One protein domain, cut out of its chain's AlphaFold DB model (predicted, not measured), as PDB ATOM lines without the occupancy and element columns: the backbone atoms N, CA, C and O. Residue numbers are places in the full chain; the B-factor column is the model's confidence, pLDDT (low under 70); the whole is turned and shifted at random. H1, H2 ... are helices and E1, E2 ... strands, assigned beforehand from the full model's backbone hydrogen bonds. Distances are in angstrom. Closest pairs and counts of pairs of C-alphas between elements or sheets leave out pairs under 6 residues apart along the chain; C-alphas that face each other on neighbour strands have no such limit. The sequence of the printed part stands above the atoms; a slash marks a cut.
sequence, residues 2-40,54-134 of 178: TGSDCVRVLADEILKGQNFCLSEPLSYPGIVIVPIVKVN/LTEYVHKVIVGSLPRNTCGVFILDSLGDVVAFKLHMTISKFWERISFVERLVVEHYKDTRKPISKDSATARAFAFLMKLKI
ATOM      1  N   THR A   2      12.074 -49.423  62.125       55.47
ATOM      2  CA  THR A   2      11.430 -50.625  61.582       55.47
ATOM      3  C   THR A   2      11.520 -50.605  60.054       55.47
ATOM      4  O   THR A   2      11.716 -49.542  59.464       55.47
ATOM      5  N   GLY A   3      11.357 -51.752  59.387       56.72
ATOM      6  CA  GLY A   3      11.302 -51.780  57.918       56.72
ATOM      7  C   GLY A   3      10.226 -50.837  57.357       56.72
ATOM      8  O   GLY A   3      10.451 -50.186  56.339       56.72
ATOM      9  N   SER A   4       9.092 -50.712  58.057       59.47
ATOM     10  CA  SER A   4       7.961 -49.861  57.661       59.47
ATOM     11  C   SER A   4       8.357 -48.387  57.592       59.47
ATOM     12  O   SER A   4       8.042 -47.705  56.616       59.47
ATOM     13  N   ASP A   5       9.143 -47.921  58.564       63.12
ATOM     14  CA  ASP A   5       9.653 -46.548  58.584       63.12
ATOM     15  C   ASP A   5      10.571 -46.276  57.385       63.12
ATOM     16  O   ASP A   5      10.481 -45.214  56.772       63.12
ATOM     17  N   CYS A   6      11.398 -47.250  56.986       66.38
ATOM     18  CA  CYS A   6      12.274 -47.120  55.819       66.38
ATOM     19  C   CYS A   6      11.485 -46.944  54.512       66.38
ATOM     20  O   CYS A   6      11.835 -46.092  53.699       66.38
ATOM     21  N   VAL A   7      10.395 -47.698  54.310       71.88
ATOM     22  CA  VAL A   7       9.540 -47.570  53.109       71.88
ATOM     23  C   VAL A   7       8.845 -46.217  53.063       71.88
ATOM     24  O   VAL A   7       8.753 -45.607  52.000       71.88
ATOM     25  N   ARG A   8       8.368 -45.729  54.212       77.88
ATOM     26  CA  ARG A   8       7.702 -44.424  54.303       77.88
ATOM     27  C   ARG A   8       8.660 -43.284  53.977       77.88
ATOM     28  O   ARG A   8       8.297 -42.397  53.208       77.88
ATOM     29  N   VAL A   9       9.873 -43.333  54.531       77.56
ATOM     30  CA  VAL A   9      10.937 -42.357  54.254       77.56
ATOM     31  C   VAL A   9      11.322 -42.386  52.778       77.56
ATOM     32  O   VAL A   9      11.385 -41.333  52.154       77.56
ATOM     33  N   LEU A  10      11.492 -43.575  52.199       81.38
ATOM     34  CA  LEU A  10      11.817 -43.720  50.783       81.38
ATOM     35  C   LEU A  10      10.704 -43.178  49.873       81.38
ATOM     36  O   LEU A  10      10.975 -42.487  48.893       81.38
ATOM     37  N   ALA A  11       9.439 -43.473  50.186       85.50
ATOM     38  CA  ALA A  11       8.316 -42.952  49.419       85.50
ATOM     39  C   ALA A  11       8.271 -41.417  49.472       85.50
ATOM     40  O   ALA A  11       8.080 -40.771  48.444       85.50
ATOM     41  N   ASP A  12       8.501 -40.831  50.650       86.12
ATOM     42  CA  ASP A  12       8.611 -39.381  50.818       86.12
ATOM     43  C   ASP A  12       9.805 -38.786  50.054       86.12
ATOM     44  O   ASP A  12       9.677 -37.729  49.441       86.12
ATOM     45  N   GLU A  13      10.946 -39.474  50.029       84.69
ATOM     46  CA  GLU A  13      12.137 -39.064  49.281       84.69
ATOM     47  C   GLU A  13      11.886 -39.020  47.766       84.69
ATOM     48  O   GLU A  13      12.214 -38.017  47.127       84.69
ATOM     49  N   ILE A  14      11.251 -40.057  47.204       89.06
ATOM     50  CA  ILE A  14      10.884 -40.103  45.779       89.06
ATOM     51  C   ILE A  14       9.876 -38.994  45.445       89.06
ATOM     52  O   ILE A  14      10.001 -38.339  44.412       89.06
ATOM     53  N   LEU A  15       8.891 -38.756  46.322       90.69
ATOM     54  CA  LEU A  15       7.892 -37.691  46.153       90.69
ATOM     55  C   LEU A  15       8.518 -36.289  46.190       90.69
ATOM     56  O   LEU A  15       8.059 -35.399  45.480       90.69
ATOM     57  N   LYS A  16       9.556 -36.088  47.009       90.88
ATOM     58  CA  LYS A  16      10.306 -34.826  47.089       90.88
ATOM     59  C   LYS A  16      11.246 -34.611  45.903       90.88
ATOM     60  O   LYS A  16      11.627 -33.471  45.656       90.88
ATOM     61  N   GLY A  17      11.641 -35.673  45.198       86.19
ATOM     62  CA  GLY A  17      12.475 -35.571  44.001       86.19
ATOM     63  C   GLY A  17      13.933 -35.182  44.269       86.19
ATOM     64  O   GLY A  17      14.573 -34.635  43.378       86.19
ATOM     65  N   GLN A  18      14.454 -35.395  45.485       82.56
ATOM     66  CA  GLN A  18      15.788 -34.909  45.877       82.56
ATOM     67  C   GLN A  18      16.913 -35.828  45.392       82.56
ATOM     68  O   GLN A  18      17.748 -35.419  44.589       82.56
ATOM     69  N   ASN A  19      16.935 -37.075  45.872       81.06
ATOM     70  CA  ASN A  19      17.921 -38.074  45.447       81.06
ATOM     71  C   ASN A  19      17.336 -39.040  44.420       81.06
ATOM     72  O   ASN A  19      18.045 -39.462  43.507       81.06
ATOM     73  N   PHE A  20      16.047 -39.353  44.548       87.31
ATOM     74  CA  PHE A  20      15.289 -40.180  43.621       87.31
ATOM     75  C   PHE A  20      14.111 -39.382  43.079       87.31
ATOM     76  O   PHE A  20      13.471 -38.652  43.834       87.31
ATOM     77  N   CYS A  21      13.789 -39.549  41.802       92.38
ATOM     78  CA  CYS A  21      12.584 -38.972  41.219       92.38
ATOM     79  C   CYS A  21      11.942 -39.922  40.204       92.38
ATOM     80  O   CYS A  21      12.586 -40.835  39.679       92.38
ATOM     81  N   LEU A  22      10.653 -39.703  39.937       94.75
ATOM     82  CA  LEU A  22       9.966 -40.357  38.828       94.75
ATOM     83  C   LEU A  22      10.401 -39.701  37.515       94.75
ATOM     84  O   LEU A  22      10.295 -38.487  37.356       94.75
ATOM     85  N   SER A  23      10.868 -40.515  36.575       95.12
ATOM     86  CA  SER A  23      11.102 -40.106  35.193       95.12
ATOM     87  C   SER A  23       9.816 -40.225  34.373       95.12
ATOM     88  O   SER A  23       8.842 -40.853  34.792       95.12
ATOM     89  N   GLU A  24       9.831 -39.650  33.170       95.69
ATOM     90  CA  GLU A  24       8.734 -39.769  32.216       95.69
ATOM     91  C   GLU A  24       8.334 -41.246  31.990       95.69
ATOM     92  O   GLU A  24       9.204 -42.078  31.705       95.69
ATOM     93  N   PRO A  25       7.035 -41.590  32.100       97.00
ATOM     94  CA  PRO A  25       6.562 -42.947  31.861       97.00
ATOM     95  C   PRO A  25       6.798 -43.430  30.428       97.00
ATOM     96  O   PRO A  25       6.496 -42.742  29.448       97.00
ATOM     97  N   LEU A  26       7.234 -44.681  30.308       95.81
ATOM     98  CA  LEU A  26       7.287 -45.420  29.056       95.81
ATOM     99  C   LEU A  26       5.974 -46.187  28.880       95.81
ATOM    100  O   LEU A  26       5.760 -47.227  29.506       95.81
ATOM    101  N   SER A  27       5.079 -45.643  28.059       95.06
ATOM    102  CA  SER A  27       3.749 -46.213  27.844       95.06
ATOM    103  C   SER A  27       3.697 -47.073  26.587       95.06
ATOM    104  O   SER A  27       3.991 -46.594  25.490       95.06
ATOM    105  N   TYR A  28       3.293 -48.331  26.759       94.12
ATOM    106  CA  TYR A  28       3.166 -49.319  25.698       94.12
ATOM    107  C   TYR A  28       1.808 -50.039  25.772       94.12
ATOM    108  O   TYR A  28       1.114 -49.994  26.792       94.12
ATOM    109  N   PRO A  29       1.392 -50.715  24.691       92.75
ATOM    110  CA  PRO A  29       0.217 -51.579  24.709       92.75
ATOM    111  C   PRO A  29       0.275 -52.620  25.839       92.75
ATOM    112  O   PRO A  29       1.170 -53.461  25.892       92.75
ATOM    113  N   GLY A  30      -0.682 -52.559  26.768       89.69
ATOM    114  CA  GLY A  30      -0.809 -53.526  27.865       89.69
ATOM    115  C   GLY A  30       0.006 -53.217  29.128       89.69
ATOM    116  O   GLY A  30      -0.342 -53.720  30.196       89.69
ATOM    117  N   ILE A  31       1.036 -52.371  29.031       91.62
ATOM    118  CA  ILE A  31       1.998 -52.127  30.111       91.62
ATOM    119  C   ILE A  31       2.533 -50.690  30.094       91.62
ATOM    120  O   ILE A  31       2.865 -50.141  29.044       91.62
ATOM    121  N   VAL A  32       2.689 -50.092  31.273       95.00
ATOM    122  CA  VAL A  32       3.421 -48.834  31.450       95.00
ATOM    123  C   VAL A  32       4.529 -49.019  32.468       95.00
ATOM    124  O   VAL A  32       4.309 -49.595  33.529       95.00
ATOM    125  N   ILE A  33       5.716 -48.496  32.166       95.50
ATOM    126  CA  ILE A  33       6.846 -48.483  33.093       95.50
ATOM    127  C   ILE A  33       7.131 -47.039  33.491       95.50
ATOM    128  O   ILE A  33       7.411 -46.215  32.625       95.50
ATOM    129  N   VAL A  34       7.080 -46.718  34.783       96.75
ATOM    130  CA  VAL A  34       7.493 -45.410  35.318       96.75
ATOM    131  C   VAL A  34       8.871 -45.578  35.957       96.75
ATOM    132  O   VAL A  34       8.963 -46.188  37.027       96.75
ATOM    133  N   PRO A  35       9.955 -45.104  35.323       96.06
ATOM    134  CA  PRO A  35      11.293 -45.276  35.868       96.06
ATOM    135  C   PRO A  35      11.494 -44.406  37.109       96.06
ATOM    136  O   PRO A  35      11.016 -43.276  37.175       96.06
ATOM    137  N   ILE A  36      12.248 -44.922  38.070       93.06
ATOM    138  CA  ILE A  36      12.763 -44.183  39.220       93.06
ATOM    139  C   ILE A  36      14.247 -43.996  38.975       93.06
ATOM    140  O   ILE A  36      14.991 -44.973  38.841       93.06
ATOM    141  N   VAL A  37      14.664 -42.742  38.889       93.00
ATOM    142  CA  VAL A  37      16.031 -42.375  38.540       93.00
ATOM    143  C   VAL A  37      16.710 -41.663  39.692       93.00
ATOM    144  O   VAL A  37      16.058 -40.999  40.499       93.00
ATOM    145  N   LYS A  38      18.033 -41.789  39.753       87.81
ATOM    146  CA  LYS A  38      18.857 -41.069  40.722       87.81
ATOM    147  C   LYS A  38      19.305 -39.728  40.136       87.81
ATOM    148  O   LYS A  38      19.875 -39.694  39.045       87.81
ATOM    149  N   VAL A  39      19.007 -38.633  40.840       83.75
ATOM    150  CA  VAL A  39      19.077 -37.250  40.316       83.75
ATOM    151  C   VAL A  39      20.517 -36.747  40.169       83.75
ATOM    152  O   VAL A  39      20.836 -36.075  39.195       83.75
ATOM    153  N   ASN A  40      21.405 -37.121  41.095       74.75
ATOM    154  CA  ASN A  40      22.761 -36.561  41.204       74.75
ATOM    155  C   ASN A  40      23.879 -37.541  40.806       74.75
ATOM    156  O   ASN A  40      25.035 -37.339  41.172       74.75
ATOM    157  N   LEU A  54      12.453 -55.987  15.091       52.16
ATOM    158  CA  LEU A  54      11.370 -55.441  15.934       52.16
ATOM    159  C   LEU A  54      10.325 -56.394  16.558       52.16
ATOM    160  O   LEU A  54       9.587 -55.934  17.423       52.16
ATOM    161  N   THR A  55      10.227 -57.674  16.196       49.25
ATOM    162  CA  THR A  55       9.104 -58.528  16.666       49.25
ATOM    163  C   THR A  55       9.458 -59.473  17.820       49.25
ATOM    164  O   THR A  55       8.691 -59.563  18.772       49.25
ATOM    165  N   GLU A  56      10.644 -60.091  17.836       52.28
ATOM    166  CA  GLU A  56      11.117 -60.929  18.966       52.28
ATOM    167  C   GLU A  56      11.761 -60.112  20.110       52.28
ATOM    168  O   GLU A  56      12.138 -60.645  21.153       52.28
ATOM    169  N   TYR A  57      11.872 -58.792  19.933       69.44
ATOM    170  CA  TYR A  57      12.694 -57.906  20.765       69.44
ATOM    171  C   TYR A  57      11.909 -56.794  21.464       69.44
ATOM    172  O   TYR A  57      12.530 -55.913  22.056       69.44
ATOM    173  N   VAL A  58      10.569 -56.807  21.448       79.56
ATOM    174  CA  VAL A  58       9.756 -55.732  22.056       79.56
ATOM    175  C   VAL A  58      10.153 -55.488  23.516       79.56
ATOM    176  O   VAL A  58      10.387 -54.346  23.901       79.56
ATOM    177  N   HIS A  59      10.361 -56.549  24.302       81.06
ATOM    178  CA  HIS A  59      10.851 -56.422  25.677       81.06
ATOM    179  C   HIS A  59      12.233 -55.754  25.760       81.06
ATOM    180  O   HIS A  59      12.427 -54.890  26.610       81.06
ATOM    181  N   LYS A  60      13.166 -56.059  24.844       83.44
ATOM    182  CA  LYS A  60      14.491 -55.413  24.792       83.44
ATOM    183  C   LYS A  60      14.416 -53.956  24.346       83.44
ATOM    184  O   LYS A  60      15.205 -53.148  24.820       83.44
ATOM    185  N   VAL A  61      13.483 -53.603  23.460       85.81
ATOM    186  CA  VAL A  61      13.240 -52.208  23.056       85.81
ATOM    187  C   VAL A  61      12.672 -51.415  24.230       85.81
ATOM    188  O   VAL A  61      13.180 -50.341  24.548       85.81
ATOM    189  N   ILE A  62      11.664 -51.965  24.906       88.44
ATOM    190  CA  ILE A  62      11.023 -51.347  26.069       88.44
ATOM    191  C   ILE A  62      12.045 -51.141  27.193       88.44
ATOM    192  O   ILE A  62      12.201 -50.027  27.689       88.44
ATOM    193  N   VAL A  63      12.798 -52.186  27.542       87.81
ATOM    194  CA  VAL A  63      13.832 -52.129  28.584       87.81
ATOM    195  C   VAL A  63      15.012 -51.252  28.171       87.81
ATOM    196  O   VAL A  63      15.500 -50.459  28.970       87.81
ATOM    197  N   GLY A  64      15.438 -51.320  26.909       88.06
ATOM    198  CA  GLY A  64      16.496 -50.471  26.361       88.06
ATOM    199  C   GLY A  64      16.131 -48.985  26.289       88.06
ATOM    200  O   GLY A  64      17.022 -48.155  26.126       88.06
ATOM    201  N   SER A  65      14.846 -48.648  26.435       91.62
ATOM    202  CA  SER A  65      14.357 -47.266  26.501       91.62
ATOM    203  C   SER A  65      14.389 -46.681  27.916       91.62
ATOM    204  O   SER A  65      14.096 -45.500  28.089       91.62
ATOM    205  N   LEU A  66      14.731 -47.476  28.936       93.56
ATOM    206  CA  LEU A  66      14.866 -46.975  30.301       93.56
ATOM    207  C   LEU A  66      16.046 -45.993  30.408       93.56
ATOM    208  O   LEU A  66      17.124 -46.267  29.870       93.56
ATOM    209  N   PRO A  67      15.887 -44.872  31.139       93.81
ATOM    210  CA  PRO A  67      16.993 -43.968  31.430       93.81
ATOM    211  C   PRO A  67      18.172 -44.721  32.047       93.81
ATOM    212  O   PRO A  67      17.989 -45.540  32.945       93.81
ATOM    213  N   ARG A  68      19.406 -44.439  31.620       90.94
ATOM    214  CA  ARG A  68      20.598 -45.150  32.125       90.94
ATOM    215  C   ARG A  68      20.792 -45.014  33.641       90.94
ATOM    216  O   ARG A  68      21.362 -45.910  34.253       90.94
ATOM    217  N   ASN A  69      20.295 -43.934  34.246       92.19
ATOM    218  CA  ASN A  69      20.308 -43.698  35.695       92.19
ATOM    219  C   ASN A  69      19.094 -44.275  36.433       92.19
ATOM    220  O   ASN A  69      18.846 -43.909  37.582       92.19
ATOM    221  N   THR A  70      18.344 -45.172  35.791       91.94
ATOM    222  CA  THR A  70      17.272 -45.917  36.447       91.94
ATOM    223  C   THR A  70      17.859 -46.808  37.536       91.94
ATOM    224  O   THR A  70      18.781 -47.587  37.296       91.94
ATOM    225  N   CYS A  71      17.306 -46.692  38.736       86.56
ATOM    226  CA  CYS A  71      17.600 -47.558  39.874       86.56
ATOM    227  C   CYS A  71      16.339 -48.267  40.391       86.56
ATOM    228  O   CYS A  71      16.419 -49.122  41.266       86.56
ATOM    229  N   GLY A  72      15.166 -47.949  39.844       88.06
ATOM    230  CA  GLY A  72      13.914 -48.622  40.152       88.06
ATOM    231  C   GLY A  72      12.845 -48.366  39.105       88.06
ATOM    232  O   GLY A  72      13.035 -47.570  38.193       88.06
ATOM    233  N   VAL A  73      11.710 -49.040  39.224       91.50
ATOM    234  CA  VAL A  73      10.567 -48.890  38.322       91.50
ATOM    235  C   VAL A  73       9.256 -49.096  39.072       91.50
ATOM    236  O   VAL A  73       9.168 -49.932  39.973       91.50
ATOM    237  N   PHE A  74       8.221 -48.387  38.636       91.00
ATOM    238  CA  PHE A  74       6.847 -48.866  38.728       91.00
ATOM    239  C   PHE A  74       6.471 -49.531  37.417       91.00
ATOM    240  O   PHE A  74       6.820 -49.038  36.347       91.00
ATOM    241  N   ILE A  75       5.726 -50.621  37.501       88.62
ATOM    242  CA  ILE A  75       5.113 -51.277  36.358       88.62
ATOM    243  C   ILE A  75       3.618 -51.293  36.614       88.62
ATOM    244  O   ILE A  75       3.164 -51.748  37.666       88.62
ATOM    245  N   LEU A  76       2.873 -50.746  35.663       88.44
ATOM    246  CA  LEU A  76       1.426 -50.690  35.671       88.44
ATOM    247  C   LEU A  76       0.893 -51.541  34.520       88.44
ATOM    248  O   LEU A  76       1.489 -51.567  33.441       88.44
ATOM    249  N   ASP A  77      -0.230 -52.214  34.742       85.75
ATOM    250  CA  ASP A  77      -0.944 -52.908  33.670       85.75
ATOM    251  C   ASP A  77      -1.838 -51.957  32.857       85.75
ATOM    252  O   ASP A  77      -1.886 -50.752  33.094       85.75
ATOM    253  N   SER A  78      -2.583 -52.513  31.899       84.31
ATOM    254  CA  SER A  78      -3.528 -51.779  31.047       84.31
ATOM    255  C   SER A  78      -4.705 -51.107  31.768       84.31
ATOM    256  O   SER A  78      -5.383 -50.283  31.155       84.31
ATOM    257  N   LEU A  79      -4.960 -51.438  33.036       85.44
ATOM    258  CA  LEU A  79      -5.990 -50.796  33.860       85.44
ATOM    259  C   LEU A  79      -5.409 -49.658  34.715       85.44
ATOM    260  O   LEU A  79      -6.155 -48.855  35.275       85.44
ATOM    261  N   GLY A  80      -4.081 -49.548  34.769       80.62
ATOM    262  CA  GLY A  80      -3.370 -48.563  35.573       80.62
ATOM    263  C   GLY A  80      -3.144 -49.030  37.004       80.62
ATOM    264  O   GLY A  80      -2.791 -48.207  37.854       80.62
ATOM    265  N   ASP A  81      -3.332 -50.323  37.269       82.81
ATOM    266  CA  ASP A  81      -2.983 -50.927  38.544       82.81
ATOM    267  C   ASP A  81      -1.470 -51.125  38.603       82.81
ATOM    268  O   ASP A  81      -0.862 -51.629  37.659       82.81
ATOM    269  N   VAL A  82      -0.854 -50.750  39.725       83.75
ATOM    270  CA  VAL A  82       0.568 -51.019  39.971       83.75
ATOM    271  C   VAL A  82       0.739 -52.520  40.196       83.75
ATOM    272  O   VAL A  82       0.402 -53.037  41.261       83.75
ATOM    273  N   VAL A  83       1.261 -53.216  39.188       79.56
ATOM    274  CA  VAL A  83       1.553 -54.654  39.258       79.56
ATOM    275  C   VAL A  83       2.907 -54.923  39.891       79.56
ATOM    276  O   VAL A  83       3.070 -55.957  40.529       79.56
ATOM    277  N   ALA A  84       3.853 -53.987  39.757       81.50
ATOM    278  CA  ALA A  84       5.136 -54.049  40.437       81.50
ATOM    279  C   ALA A  84       5.668 -52.661  40.796       81.50
ATOM    280  O   ALA A  84       5.519 -51.691  40.056       81.50
ATOM    281  N   PHE A  85       6.354 -52.591  41.926       83.56
ATOM    282  CA  PHE A  85       7.216 -51.487  42.331       83.56
ATOM    283  C   PHE A  85       8.524 -52.122  42.776       83.56
ATOM    284  O   PHE A  85       8.480 -53.081  43.539       83.56
ATOM    285  N   LYS A  86       9.661 -51.656  42.260       81.38
ATOM    286  CA  LYS A  86      10.983 -52.204  42.579       81.38
ATOM    287  C   LYS A  86      12.011 -51.088  42.616       81.38
ATOM    288  O   LYS A  86      12.046 -50.272  41.704       81.38
ATOM    289  N   LEU A  87      12.879 -51.088  43.622       79.88
ATOM    290  CA  LEU A  87      13.975 -50.130  43.758       79.88
ATOM    291  C   LEU A  87      15.254 -50.835  44.215       79.88
ATOM    292  O   LEU A  87      15.209 -51.791  44.985       79.88
ATOM    293  N   HIS A  88      16.389 -50.338  43.735       77.75
ATOM    294  CA  HIS A  88      17.738 -50.679  44.154       77.75
ATOM    295  C   HIS A  88      18.453 -49.400  44.596       77.75
ATOM    296  O   HIS A  88      18.322 -48.358  43.957       77.75
ATOM    297  N   MET A  89      19.273 -49.487  45.645       71.75
ATOM    298  CA  MET A  89      20.047 -48.335  46.139       71.75
ATOM    299  C   MET A  89      21.113 -47.847  45.142       71.75
ATOM    300  O   MET A  89      21.541 -46.690  45.189       71.75
ATOM    301  N   THR A  90      21.554 -48.726  44.236       73.50
ATOM    302  CA  THR A  90      22.530 -48.406  43.190       73.50
ATOM    303  C   THR A  90      21.977 -48.724  41.807       73.50
ATOM    304  O   THR A  90      21.255 -49.704  41.611       73.50
ATOM    305  N   ILE A  91      22.373 -47.905  40.831       82.25
ATOM    306  CA  ILE A  91      22.033 -48.087  39.416       82.25
ATOM    307  C   ILE A  91      22.564 -49.439  38.910       82.25
ATOM    308  O   ILE A  91      21.843 -50.181  38.250       82.25
ATOM    309  N   SER A  92      23.796 -49.815  39.278       78.38
ATOM    310  CA  SER A  92      24.413 -51.084  38.856       78.38
ATOM    311  C   SER A  92      23.578 -52.310  39.236       78.38
ATOM    312  O   SER A  92      23.257 -53.119  38.369       78.38
ATOM    313  N   LYS A  93      23.144 -52.400  40.502       78.12
ATOM    314  CA  LYS A  93      22.329 -53.514  41.008       78.12
ATOM    315  C   LYS A  93      20.985 -53.622  40.281       78.12
ATOM    316  O   LYS A  93      20.478 -54.730  40.113       78.12
ATOM    317  N   PHE A  94      20.392 -52.493  39.878       82.62
ATOM    318  CA  PHE A  94      19.160 -52.494  39.087       82.62
ATOM    319  C   PHE A  94      19.397 -53.129  37.712       82.62
ATOM    320  O   PHE A  94      18.682 -54.057  37.333       82.62
ATOM    321  N   TRP A  95      20.438 -52.689  37.000       84.00
ATOM    322  CA  TRP A  95      20.755 -53.190  35.659       84.00
ATOM    323  C   TRP A  95      21.247 -54.640  35.644       84.00
ATOM    324  O   TRP A  95      20.927 -55.374  34.714       84.00
ATOM    325  N   GLU A  96      21.956 -55.091  36.679       80.06
ATOM    326  CA  GLU A  96      22.310 -56.510  36.864       80.06
ATOM    327  C   GLU A  96      21.072 -57.409  36.997       80.06
ATOM    328  O   GLU A  96      21.107 -58.583  36.637       80.06
ATOM    329  N   ARG A  97      19.960 -56.857  37.498       77.12
ATOM    330  CA  ARG A  97      18.708 -57.576  37.783       77.12
ATOM    331  C   ARG A  97      17.553 -57.125  36.886       77.12
ATOM    332  O   ARG A  97      16.381 -57.245  37.269       77.12
ATOM    333  N   ILE A  98      17.881 -56.626  35.693       82.38
ATOM    334  CA  ILE A  98      16.914 -56.086  34.732       82.38
ATOM    335  C   ILE A  98      15.993 -57.157  34.133       82.38
ATOM    336  O   ILE A  98      14.864 -56.848  33.755       82.38
ATOM    337  N   SER A  99      16.420 -58.423  34.144       77.88
ATOM    338  CA  SER A  99      15.645 -59.576  33.660       77.88
ATOM    339  C   SER A  99      14.260 -59.699  34.304       77.88
ATOM    340  O   SER A  99      13.315 -60.186  33.689       77.88
ATOM    341  N   PHE A 100      14.096 -59.191  35.529       80.81
ATOM    342  CA  PHE A 100      12.788 -59.077  36.174       80.81
ATOM    343  C   PHE A 100      11.823 -58.167  35.397       80.81
ATOM    344  O   PHE A 100      10.657 -58.517  35.223       80.81
ATOM    345  N   VAL A 101      12.304 -57.006  34.940       83.31
ATOM    346  CA  VAL A 101      11.507 -56.061  34.148       83.31
ATOM    347  C   VAL A 101      11.202 -56.672  32.787       83.31
ATOM    348  O   VAL A 101      10.057 -56.630  32.355       83.31
ATOM    349  N   GLU A 102      12.189 -57.312  32.151       84.31
ATOM    350  CA  GLU A 102      11.996 -58.022  30.880       84.31
ATOM    351  C   GLU A 102      10.875 -59.064  30.979       84.31
ATOM    352  O   GLU A 102       9.985 -59.086  30.129       84.31
ATOM    353  N   ARG A 103      10.863 -59.869  32.050       80.94
ATOM    354  CA  ARG A 103       9.819 -60.874  32.288       80.94
ATOM    355  C   ARG A 103       8.427 -60.251  32.406       80.94
ATOM    356  O   ARG A 103       7.502 -60.726  31.756       80.94
ATOM    357  N   LEU A 104       8.280 -59.178  33.186       81.81
ATOM    358  CA  LEU A 104       6.988 -58.496  33.344       81.81
ATOM    359  C   LEU A 104       6.521 -57.821  32.051       81.81
ATOM    360  O   LEU A 104       5.325 -57.787  31.771       81.81
ATOM    361  N   VAL A 105       7.452 -57.327  31.233       84.94
ATOM    362  CA  VAL A 105       7.124 -56.817  29.900       84.94
ATOM    363  C   VAL A 105       6.582 -57.931  29.012       84.94
ATOM    364  O   VAL A 105       5.549 -57.733  28.382       84.94
ATOM    365  N   VAL A 106       7.221 -59.105  28.984       84.56
ATOM    366  CA  VAL A 106       6.729 -60.260  28.211       84.56
ATOM    367  C   VAL A 106       5.335 -60.700  28.674       84.56
ATOM    368  O   VAL A 106       4.487 -61.029  27.848       84.56
ATOM    369  N   GLU A 107       5.076 -60.678  29.981       82.38
ATOM    370  CA  GLU A 107       3.799 -61.095  30.563       82.38
ATOM    371  C   GLU A 107       2.642 -60.133  30.227       82.38
ATOM    372  O   GLU A 107       1.573 -60.560  29.765       82.38
ATOM    373  N   HIS A 108       2.863 -58.829  30.425       83.00
ATOM    374  CA  HIS A 108       1.806 -57.817  30.371       83.00
ATOM    375  C   HIS A 108       1.695 -57.071  29.040       83.00
ATOM    376  O   HIS A 108       0.645 -56.486  28.773       83.00
ATOM    377  N   TYR A 109       2.720 -57.088  28.186       87.06
ATOM    378  CA  TYR A 109       2.616 -56.480  26.863       87.06
ATOM    379  C   TYR A 109       1.540 -57.188  26.030       87.06
ATOM    380  O   TYR A 109       1.544 -58.413  25.881       87.06
ATOM    381  N   LYS A 110       0.605 -56.407  25.478       88.50
ATOM    382  CA  LYS A 110      -0.490 -56.882  24.618       88.50
ATOM    383  C   LYS A 110      -0.726 -55.843  23.528       88.50
ATOM    384  O   LYS A 110      -1.289 -54.793  23.823       88.50
ATOM    385  N   ASP A 111      -0.330 -56.128  22.287       86.44
ATOM    386  CA  ASP A 111      -0.439 -55.180  21.160       86.44
ATOM    387  C   ASP A 111      -1.882 -54.701  20.898       86.44
ATOM    388  O   ASP A 111      -2.104 -53.562  20.500       86.44
ATOM    389  N   THR A 112      -2.865 -55.543  21.218       88.12
ATOM    390  CA  THR A 112      -4.304 -55.272  21.114       88.12
ATOM    391  C   THR A 112      -4.828 -54.268  22.142       88.12
ATOM    392  O   THR A 112      -5.960 -53.796  22.020       88.12
ATOM    393  N   ARG A 113      -4.055 -53.935  23.185       88.00
ATOM    394  CA  ARG A 113      -4.484 -53.018  24.250       88.00
ATOM    395  C   ARG A 113      -4.071 -51.586  23.938       88.00
ATOM    396  O   ARG A 113      -2.948 -51.311  23.529       88.00
ATOM    397  N   LYS A 114      -4.958 -50.638  24.240       88.62
ATOM    398  CA  LYS A 114      -4.615 -49.216  24.183       88.62
ATOM    399  C   LYS A 114      -3.618 -48.875  25.308       88.62
ATOM    400  O   LYS A 114      -3.883 -49.243  26.455       88.62
ATOM    401  N   PRO A 115      -2.514 -48.168  25.019       89.25
ATOM    402  CA  PRO A 115      -1.615 -47.666  26.054       89.25
ATOM    403  C   PRO A 115      -2.323 -46.654  26.966       89.25
ATOM    404  O   PRO A 115      -3.135 -45.846  26.505       89.25
ATOM    405  N   ILE A 116      -1.986 -46.662  28.256       92.94
ATOM    406  CA  ILE A 116      -2.451 -45.642  29.210       92.94
ATOM    407  C   ILE A 116      -1.686 -44.337  28.965       92.94
ATOM    408  O   ILE A 116      -0.510 -44.357  28.603       92.94
ATOM    409  N   SER A 117      -2.315 -43.178  29.164       94.81
ATOM    410  CA  SER A 117      -1.598 -41.904  29.039       94.81
ATOM    411  C   SER A 117      -0.479 -41.782  30.078       94.81
ATOM    412  O   SER A 117      -0.601 -42.250  31.213       94.81
ATOM    413  N   LYS A 118       0.614 -41.110  29.700       95.06
ATOM    414  CA  LYS A 118       1.741 -40.851  30.605       95.06
ATOM    415  C   LYS A 118       1.277 -40.117  31.868       95.06
ATOM    416  O   LYS A 118       1.606 -40.553  32.963       95.06
ATOM    417  N   ASP A 119       0.412 -39.112  31.736       95.06
ATOM    418  CA  ASP A 119      -0.138 -38.365  32.878       95.06
ATOM    419  C   ASP A 119      -0.916 -39.255  33.852       95.06
ATOM    420  O   ASP A 119      -0.737 -39.163  35.067       95.06
ATOM    421  N   SER A 120      -1.745 -40.166  33.330       94.12
ATOM    422  CA  SER A 120      -2.485 -41.112  34.167       94.12
ATOM    423  C   SER A 120      -1.528 -42.060  34.888       94.12
ATOM    424  O   SER A 120      -1.698 -42.308  36.079       94.12
ATOM    425  N   ALA A 121      -0.506 -42.575  34.203       93.75
ATOM    426  CA  ALA A 121       0.486 -43.446  34.827       93.75
ATOM    427  C   ALA A 121       1.278 -42.724  35.930       93.75
ATOM    428  O   ALA A 121       1.439 -43.272  37.022       93.75
ATOM    429  N   THR A 122       1.691 -41.477  35.687       95.38
ATOM    430  CA  THR A 122       2.344 -40.625  36.689       95.38
ATOM    431  C   THR A 122       1.441 -40.419  37.902       95.38
ATOM    432  O   THR A 122       1.875 -40.636  39.032       95.38
ATOM    433  N   ALA A 123       0.168 -40.069  37.691       93.81
ATOM    434  CA  ALA A 123      -0.786 -39.862  38.779       93.81
ATOM    435  C   ALA A 123      -0.996 -41.132  39.621       93.81
ATOM    436  O   ALA A 123      -1.070 -41.058  40.848       93.81
ATOM    437  N   ARG A 124      -1.047 -42.310  38.986       91.19
ATOM    438  CA  ARG A 124      -1.179 -43.605  39.674       91.19
ATOM    439  C   ARG A 124       0.068 -43.961  40.482       91.19
ATOM    440  O   ARG A 124      -0.067 -44.363  41.637       91.19
ATOM    441  N   ALA A 125       1.263 -43.763  39.924       91.38
ATOM    442  CA  ALA A 125       2.518 -43.956  40.651       91.38
ATOM    443  C   ALA A 125       2.624 -42.999  41.854       91.38
ATOM    444  O   ALA A 125       2.965 -43.420  42.960       91.38
ATOM    445  N   PHE A 126       2.241 -41.732  41.674       93.25
ATOM    446  CA  PHE A 126       2.215 -40.739  42.748       93.25
ATOM    447  C   PHE A 126       1.212 -41.109  43.849       93.25
ATOM    448  O   PHE A 126       1.545 -41.068  45.032       93.25
ATOM    449  N   ALA A 127       0.000 -41.535  43.479       89.38
ATOM    450  CA  ALA A 127      -1.009 -41.992  44.433       89.38
ATOM    451  C   ALA A 127      -0.527 -43.210  45.237       89.38
ATOM    452  O   ALA A 127      -0.742 -43.280  46.448       89.38
ATOM    453  N   PHE A 128       0.169 -44.147  44.586       87.88
ATOM    454  CA  PHE A 128       0.767 -45.301  45.254       87.88
ATOM    455  C   PHE A 128       1.840 -44.879  46.272       87.88
ATOM    456  O   PHE A 128       1.809 -45.325  47.418       87.88
ATOM    457  N   LEU A 129       2.744 -43.970  45.895       88.81
ATOM    458  CA  LEU A 129       3.759 -43.418  46.800       88.81
ATOM    459  C   LEU A 129       3.140 -42.660  47.983       88.81
ATOM    460  O   LEU A 129       3.574 -42.831  49.119       88.81
ATOM    461  N   MET A 130       2.097 -41.862  47.745       89.06
ATOM    462  CA  MET A 130       1.371 -41.161  48.809       89.06
ATOM    463  C   MET A 130       0.732 -42.137  49.798       89.06
ATOM    464  O   MET A 130       0.832 -41.937  51.010       89.06
ATOM    465  N   LYS A 131       0.142 -43.228  49.297       85.81
ATOM    466  CA  LYS A 131      -0.388 -44.306  50.137       85.81
ATOM    467  C   LYS A 131       0.718 -44.942  50.981       85.81
ATOM    468  O   LYS A 131       0.547 -45.066  52.188       85.81
ATOM    469  N   LEU A 132       1.867 -45.268  50.381       82.75
ATOM    470  CA  LEU A 132       3.022 -45.795  51.117       82.75
ATOM    471  C   LEU A 132       3.516 -44.828  52.194       82.75
ATOM    472  O   LEU A 132       3.802 -45.258  53.302       82.75
ATOM    473  N   LYS A 133       3.592 -43.527  51.908       84.44
ATOM    474  CA  LYS A 133       4.025 -42.506  52.873       84.44
ATOM    475  C   LYS A 133       3.070 -42.391  54.072       84.44
ATOM    476  O   LYS A 133       3.521 -42.316  55.221       84.44
ATOM    477  N   ILE A 134       1.763 -42.349  53.811       84.50
ATOM    478  CA  ILE A 134       0.731 -42.105  54.831       84.50
ATOM    479  C   ILE A 134       0.430 -43.377  55.622       84.50
ATOM    480  O   ILE A 134       0.525 -43.373  56.847       84.50
TER     481      ILE A 134
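This is residues 2 to 40 and 54 to 134 of the 178 residues of an uncharacterized protein of Candidatus Thorarchaeota archaeon SMTZ1-45 (UniProt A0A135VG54). A twisted antiparallel sheet of five strands is the core, with helices over both faces. Long H5 crosses one face, with H1 packed on its last residues; H4 runs along the other face, with H3 over E4 and H2 packed on H4. The 120 printed residues hold five named helices and five named strands, in the order H1 E1 E2 E3 H2 E4 E5 H3 H4 H5, a mixed class. The sheet is branched: E3 neighbours E1, E2 and E4, and E4 also neighbours E5. The whole is compact, with a radius of gyration of the C-alphas of 13.9 A, and spans 44 by 29 by 23 A, only just elongated.

Find C-alpha 31 at (1.998, -52.127, 30.111); from there E3, residues 31 to 38, runs 22.8 A. E4, residues 70 to 77, covers 19.7 A and E5, residues 82 to 87, 14.0 A; E1 is residues 20 to 22 and E2 residues 26 to 28. H1, residues 3 to 16, begins at C-alpha 3 (11.302, -51.780, 57.918) and is 20.1 A long. H2 is residues 58 to 64, H3 residues 91 to 96, and H4 residues 99 to 108, 14.3 A. H5, residues 118 to 134, runs 24.3 A to C-alpha 134 at (0.731, -42.105, 54.831).

Look first at E3: E1 and E2 lie on one side of it, E4 on the other side. N 21 and O 37 of E1 and E3 are 3.0 A apart, and N 26 and O 33 of the hairpin E2 and E3 are 2.8 A apart, both within hydrogen-bond range. So are N 34 and O 74 of E3 and E4, at 2.8 A, and N 73 and O 86 of the hairpin E4 and E5, at 2.8 A. H5 is on the sheet at a height of 8.9 A, only just across the strands, at 61 degrees to E3 on the local plane. On the same face H1 touches H5 at a steep tilt of 41 degrees, opposite ways; their closest C-alphas, of Arg 8 and Lys 133, are 4.4 A apart. On the opposite face H4, at a height of 9.5 A, runs along the strands, at 15 degrees to E4 on the local plane. H3, on the same face as H4, lies over E4; the closest C-alphas, of Cys 71 and Ile 91, are 4.5 A apart. H2 only grazes the sheet with residues 58 to 63, and touches H4; their closest C-alphas, of His 59 and Glu 102, are 5.6 A apart. In H1, H2, H3, H4 and H5 every O i to N i+4 pair is within hydrogen-bond range.

The two C-alphas farthest apart, of Thr 2 and Leu 54, are 45.9 A apart. Residues 41 to 53 are not printed, and C-alphas 40 and 54 across this cut are 33.5 A apart. Of the links that are printed whole, H4 to H5 is short and the others are tight. The mean pLDDT of the printed part is 84.7; residues 2 to 6 and 54 to 57 are under 70.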